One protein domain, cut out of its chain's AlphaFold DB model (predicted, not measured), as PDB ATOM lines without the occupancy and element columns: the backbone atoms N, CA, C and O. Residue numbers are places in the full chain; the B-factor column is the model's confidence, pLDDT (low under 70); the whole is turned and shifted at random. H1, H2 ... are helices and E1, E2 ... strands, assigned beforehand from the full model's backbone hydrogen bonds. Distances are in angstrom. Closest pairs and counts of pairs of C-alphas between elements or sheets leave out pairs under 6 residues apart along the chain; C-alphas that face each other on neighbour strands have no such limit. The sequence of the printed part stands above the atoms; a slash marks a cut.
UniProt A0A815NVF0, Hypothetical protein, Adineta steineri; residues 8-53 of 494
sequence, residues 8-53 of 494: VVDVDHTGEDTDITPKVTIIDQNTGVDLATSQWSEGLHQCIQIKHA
ATOM      1  N   VAL A   8      17.195  87.723  47.882       89.31
ATOM      2  CA  VAL A   8      18.194  86.682  48.107       89.31
ATOM      3  C   VAL A   8      17.772  85.404  47.387       89.31
ATOM      4  O   VAL A   8      16.612  85.237  47.000       89.31
ATOM      5  N   VAL A   9      18.750  84.544  47.127       88.06
ATOM      6  CA  VAL A   9      18.541  83.214  46.555       88.06
ATOM      7  C   VAL A   9      19.198  82.246  47.513       88.06
ATOM      8  O   VAL A   9      20.420  82.264  47.653       88.06
ATOM      9  N   ASP A  10      18.387  81.459  48.196       80.81
ATOM     10  CA  ASP A  10      18.818  80.498  49.198       80.81
ATOM     11  C   ASP A  10      18.070  79.177  49.048       80.81
ATOM     12  O   ASP A  10      17.054  79.080  48.361       80.81
ATOM     13  N   VAL A  11      18.660  78.124  49.607       66.69
ATOM     14  CA  VAL A  11      18.099  76.765  49.581       66.69
ATOM     15  C   VAL A  11      17.156  76.558  50.767       66.69
ATOM     16  O   VAL A  11      16.195  75.812  50.650       66.69
ATOM     17  N   ASP A  12      17.363  77.287  51.865       58.47
ATOM     18  CA  ASP A  12      16.476  77.288  53.017       58.47
ATOM     19  C   ASP A  12      16.168  78.723  53.465       58.47
ATOM     20  O   ASP A  12      16.968  79.647  53.302       58.47
ATOM     21  N   HIS A  13      14.974  78.914  54.017       58.75
ATOM     22  CA  HIS A  13      14.608  80.160  54.681       58.75
ATOM     23  C   HIS A  13      15.070  80.197  56.154       58.75
ATOM     24  O   HIS A  13      14.935  81.242  56.787       58.75
ATOM     25  N   THR A  14      15.536  79.075  56.721       52.03
ATOM     26  CA  THR A  14      15.604  78.845  58.183       52.03
ATOM     27  C   THR A  14      16.668  77.845  58.659       52.03
ATOM     28  O   THR A  14      16.751  77.579  59.853       52.03
ATOM     29  N   GLY A  15      17.451  77.227  57.781       49.72
ATOM     30  CA  GLY A  15      18.288  76.064  58.104       49.72
ATOM     31  C   GLY A  15      17.506  74.759  58.309       49.72
ATOM     32  O   GLY A  15      18.118  73.730  58.587       49.72
ATOM     33  N   GLU A  16      16.169  74.787  58.215       50.72
ATOM     34  CA  GLU A  16      15.296  73.695  58.681       50.72
ATOM     35  C   GLU A  16      14.439  73.042  57.585       50.72
ATOM     36  O   GLU A  16      13.856  71.985  57.834       50.72
ATOM     37  N   ASP A  17      14.360  73.619  56.380       49.78
ATOM     38  CA  ASP A  17      13.599  73.020  55.278       49.78
ATOM     39  C   ASP A  17      14.485  72.137  54.386       49.78
ATOM     40  O   ASP A  17      15.627  72.467  54.070       49.78
ATOM     41  N   THR A  18      13.952  70.985  53.983       50.38
ATOM     42  CA  THR A  18      14.672  69.965  53.193       50.38
ATOM     43  C   THR A  18      14.517  70.146  51.688       50.38
ATOM     44  O   THR A  18      14.966  69.292  50.918       50.38
ATOM     45  N   ASP A  19      13.893  71.236  51.246       55.84
ATOM     46  CA  ASP A  19      13.752  71.533  49.828       55.84
ATOM     47  C   ASP A  19      15.136  71.793  49.207       55.84
ATOM     48  O   ASP A  19      15.778  72.815  49.400       55.84
ATOM     49  N   ILE A  20      15.608  70.833  48.406       61.38
ATOM     50  CA  ILE A  20      16.937  70.836  47.762       61.38
ATOM     51  C   ILE A  20      17.046  71.931  46.674       61.38
ATOM     52  O   ILE A  20      18.097  72.118  46.060       61.38
ATOM     53  N   THR A  21      15.961  72.659  46.383       70.81
ATOM     54  CA  THR A  21      15.904  73.607  45.266       70.81
ATOM     55  C   THR A  21      16.015  75.058  45.728       70.81
ATOM     56  O   THR A  21      15.192  75.482  46.538       70.81
ATOM     57  N   PRO A  22      16.940  75.853  45.159       82.56
ATOM     58  CA  PRO A  22      17.087  77.259  45.513       82.56
ATOM     59  C   PRO A  22      15.805  78.038  45.201       82.56
ATOM     60  O   PRO A  22      15.222  77.888  44.118       82.56
ATOM     61  N   LYS A  23      15.395  78.905  46.126       86.75
ATOM     62  CA  LYS A  23      14.205  79.748  46.036       86.75
ATOM     63  C   LYS A  23      14.593  81.224  46.045       86.75
ATOM     64  O   LYS A  23      15.567  81.641  46.660       86.75
ATOM     65  N   VAL A  24      13.821  82.024  45.314       90.75
ATOM     66  CA  VAL A  24      13.972  83.483  45.280       90.75
ATOM     67  C   VAL A  24      13.110  84.087  46.383       90.75
ATOM     68  O   VAL A  24      11.884  83.972  46.336       90.75
ATOM     69  N   THR A  25      13.743  84.776  47.327       90.12
ATOM     70  CA  THR A  25      13.080  85.450  48.451       90.12
ATOM     71  C   THR A  25      13.190  86.956  48.276       90.12
ATOM     72  O   THR A  25      14.294  87.490  48.186       90.12
ATOM     73  N   ILE A  26      12.056  87.651  48.206       91.19
ATOM     74  CA  ILE A  26      12.024  89.113  48.075       91.19
ATOM     75  C   ILE A  26      12.444  89.741  49.408       91.19
ATOM     76  O   ILE A  26      11.954  89.325  50.455       91.19
ATOM     77  N   ILE A  27      13.300  90.762  49.354       86.12
ATOM     78  CA  ILE A  27      13.686  91.570  50.514       86.12
ATOM     79  C   ILE A  27      13.039  92.947  50.383       86.12
ATOM     80  O   ILE A  27      13.226  93.635  49.375       86.12
ATOM     81  N   ASP A  28      12.283  93.368  51.396       82.75
ATOM     82  CA  ASP A  28      11.831  94.759  51.483       82.75
ATOM     83  C   ASP A  28      13.038  95.667  51.755       82.75
ATOM     84  O   ASP A  28      13.681  95.561  52.790       82.75
ATOM     85  N   GLN A  29      13.343  96.595  50.850       74.06
ATOM     86  CA  GLN A  29      14.511  97.475  50.963       74.06
ATOM     87  C   GLN A  29      14.456  98.423  52.170       74.06
ATOM     88  O   GLN A  29      15.496  98.820  52.691       74.06
ATOM     89  N   ASN A  30      13.257  98.787  52.631       69.12
ATOM     90  CA  ASN A  30      13.098  99.722  53.744       69.12
ATOM     91  C   ASN A  30      13.253  99.031  55.090       69.12
ATOM     92  O   ASN A  30      13.843  99.580  56.026       69.12
ATOM     93  N   THR A  31      12.644  97.854  55.208       68.06
ATOM     94  CA  THR A  31      12.580  97.128  56.473       68.06
ATOM     95  C   THR A  31      13.617  96.026  56.573       68.06
ATOM     96  O   THR A  31      13.934  95.664  57.695       68.06
ATOM     97  N   GLY A  32      14.141  95.543  55.444       72.31
ATOM     98  CA  GLY A  32      15.014  94.380  55.281       72.31
ATOM     99  C   GLY A  32      14.305  93.031  55.430       72.31
ATOM    100  O   GLY A  32      14.994  92.021  55.486       72.31
ATOM    101  N   VAL A  33      12.968  93.011  55.570       79.94
ATOM    102  CA  VAL A  33      12.183  91.809  55.922       79.94
ATOM    103  C   VAL A  33      12.068  90.858  54.738       79.94
ATOM    104  O   VAL A  33      11.829  91.292  53.605       79.94
ATOM    105  N   ASP A  34      12.182  89.563  55.033       84.44
ATOM    106  CA  ASP A  34      11.999  88.475  54.079       84.44
ATOM    107  C   ASP A  34      10.503  88.328  53.744       84.44
ATOM    108  O   ASP A  34       9.678  87.922  54.562       84.44
ATOM    109  N   LEU A  35      10.128  88.623  52.502       87.12
ATOM    110  CA  LEU A  35       8.766  88.457  51.995       87.12
ATOM    111  C   LEU A  35       8.611  87.082  51.319       87.12
ATOM    112  O   LEU A  35       8.324  86.985  50.125       87.12
ATOM    113  N   ALA A  36       8.807  86.006  52.088       84.19
ATOM    114  CA  ALA A  36       8.922  84.621  51.595       84.19
ATOM    115  C   ALA A  36       7.690  84.067  50.848       84.19
ATOM    116  O   ALA A  36       7.800  83.112  50.070       84.19
ATOM    117  N   THR A  37       6.515  84.653  51.082       85.69
ATOM    118  CA  THR A  37       5.245  84.299  50.423       85.69
ATOM    119  C   THR A  37       4.896  85.221  49.255       85.69
ATOM    120  O   THR A  37       3.905  84.988  48.565       85.69
ATOM    121  N   SER A  38       5.686  86.271  49.025       88.56
ATOM    122  CA  SER A  38       5.420  87.266  47.990       88.56
ATOM    123  C   SER A  38       6.115  86.915  46.679       88.56
ATOM    124  O   SER A  38       7.226  86.389  46.653       88.56
ATOM    125  N   GLN A  39       5.468  87.265  45.571       90.00
ATOM    126  CA  GLN A  39       6.023  87.164  44.226       90.00
ATOM    127  C   GLN A  39       5.805  88.484  43.491       90.00
ATOM    128  O   GLN A  39       4.785  89.149  43.675       90.00
ATOM    129  N   TRP A  40       6.755  88.863  42.638       89.88
ATOM    130  CA  TRP A  40       6.539  89.963  41.705       89.88
ATOM    131  C   TRP A  40       5.598  89.539  40.577       89.88
ATOM    132  O   TRP A  40       5.686  88.424  40.066       89.88
ATOM    133  N   SER A  41       4.724  90.456  40.175       85.94
ATOM    134  CA  SER A  41       3.769  90.269  39.084       85.94
ATOM    135  C   SER A  41       4.418  90.397  37.698       85.94
ATOM    136  O   SER A  41       5.611  90.680  37.572       85.94
ATOM    137  N   GLU A  42       3.613  90.197  36.646       84.62
ATOM    138  CA  GLU A  42       3.985  90.439  35.237       84.62
ATOM    139  C   GLU A  42       5.198  89.624  34.756       84.62
ATOM    140  O   GLU A  42       5.982  90.061  33.918       84.62
ATOM    141  N   GLY A  43       5.381  88.420  35.308       89.12
ATOM    142  CA  GLY A  43       6.468  87.522  34.918       89.12
ATOM    143  C   GLY A  43       7.838  87.884  35.502       89.12
ATOM    144  O   GLY A  43       8.783  87.112  35.336       89.12
ATOM    145  N   LEU A  44       7.977  89.011  36.218       92.31
ATOM    146  CA  LEU A  44       9.266  89.461  36.754       92.31
ATOM    147  C   LEU A  44       9.871  88.437  37.723       92.31
ATOM    148  O   LEU A  44      11.074  88.171  37.674       92.31
ATOM    149  N   HIS A  45       9.045  87.831  38.579       92.94
ATOM    150  CA  HIS A  45       9.514  86.816  39.519       92.94
ATOM    151  C   HIS A  45      10.015  85.565  38.783       92.94
ATOM    152  O   HIS A  45      11.091  85.059  39.094       92.94
ATOM    153  N   GLN A  46       9.300  85.124  37.743       93.88
ATOM    154  CA  GLN A  46       9.700  83.991  36.908       93.88
ATOM    155  C   GLN A  46      10.999  84.283  36.140       93.88
ATOM    156  O   GLN A  46      11.870  83.419  36.072       93.88
ATOM    157  N   CYS A  47      11.200  85.506  35.637       94.44
ATOM    158  CA  CYS A  47      12.467  85.907  35.016       94.44
ATOM    159  C   CYS A  47      13.653  85.805  35.988       94.44
ATOM    160  O   CYS A  47      14.734  85.363  35.596       94.44
ATOM    161  N   ILE A  48      13.463  86.187  37.256       93.44
ATOM    162  CA  ILE A  48      14.505  86.069  38.288       93.44
ATOM    163  C   ILE A  48      14.741  84.598  38.656       93.44
ATOM    164  O   ILE A  48      15.897  84.194  38.776       93.44
ATOM    165  N   GLN A  49      13.684  83.784  38.758       93.00
ATOM    166  CA  GLN A  49      13.806  82.335  38.960       93.00
ATOM    167  C   GLN A  49      14.630  81.686  37.837       93.00
ATOM    168  O   GLN A  49      15.563  80.941  38.121       93.00
ATOM    169  N   ILE A  50      14.363  82.031  36.573       93.19
ATOM    170  CA  ILE A  50      15.128  81.541  35.413       93.19
ATOM    171  C   ILE A  50      16.589  81.997  35.483       93.19
ATOM    172  O   ILE A  50      17.490  81.184  35.278       93.19
ATOM    173  N   LYS A  51      16.840  83.276  35.804       93.75
ATOM    174  CA  LYS A  51      18.199  83.835  35.928       93.75
ATOM    175  C   LYS A  51      19.071  83.038  36.904       93.75
ATOM    176  O   LYS A  51      20.266  82.900  36.660       93.75
ATOM    177  N   HIS A  52      18.484  82.544  37.992       91.50
ATOM    178  CA  HIS A  52      19.183  81.804  39.049       91.50
ATOM    179  C   HIS A  52      18.987  80.287  38.979       91.50
ATOM    180  O   HIS A  52      19.349  79.585  39.917       91.50
ATOM    181  N   ALA A  53      18.434  79.774  37.874       90.88
ATOM    182  CA  ALA A  53      18.146  78.351  37.681       90.88
ATOM    183  C   ALA A  53      17.275  77.725  38.797       90.88
ATOM    184  O   ALA A  53      17.392  76.540  39.109       90.88
TER     185      ALA A  53
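What this domain is: This is residues 8 to 53 of the 494 residues of the protein "Hypothetical protein" of Adineta steineri (UniProt A0A815NVF0). Little regular structure is present: a small two-stranded hairpin, E1 and E2, with one short helix, H1, near E2, and long loops making up much of a flat outline. The printed part has 46 residues, of which 16 are in named elements, in the order E1, E2, H1; the class is mixed and the two-stranded sheet, E1 - E2, is antiparallel. It is only just compact, close to loose, with a radius of gyration of the C-alphas of 11.0 A and spans of 30 by 27 by 14 A.

Where its parts are: E2, residues 23 to 27, is 12.7 A long. E1, residues 8 to 10, starts at C-alpha 8 (18.194, 86.682, 48.107). H1, residues 44 to 51, is 10.6 A long and ends at C-alpha 51 (18.199, 83.835, 35.928).

How they stand to each other: Hairpin E1 and E2 is antiparallel at 148 degrees, with N 23 and O 10 at 2.8 A, within hydrogen-bond range. The closest C-alphas of E2 and H1, Val 24 and Gln 49, are 6.4 A apart. E1 and H1 are apart. In H1 every O i to N i+4 pair is within hydrogen-bond range.

The domain as a whole: The C-alphas farthest apart, Glu 16 and Glu 42, are 31.0 A apart. The printed part has no cut; both links are long. Residues 11 to 20 and 30 to 31 have pLDDT under 70.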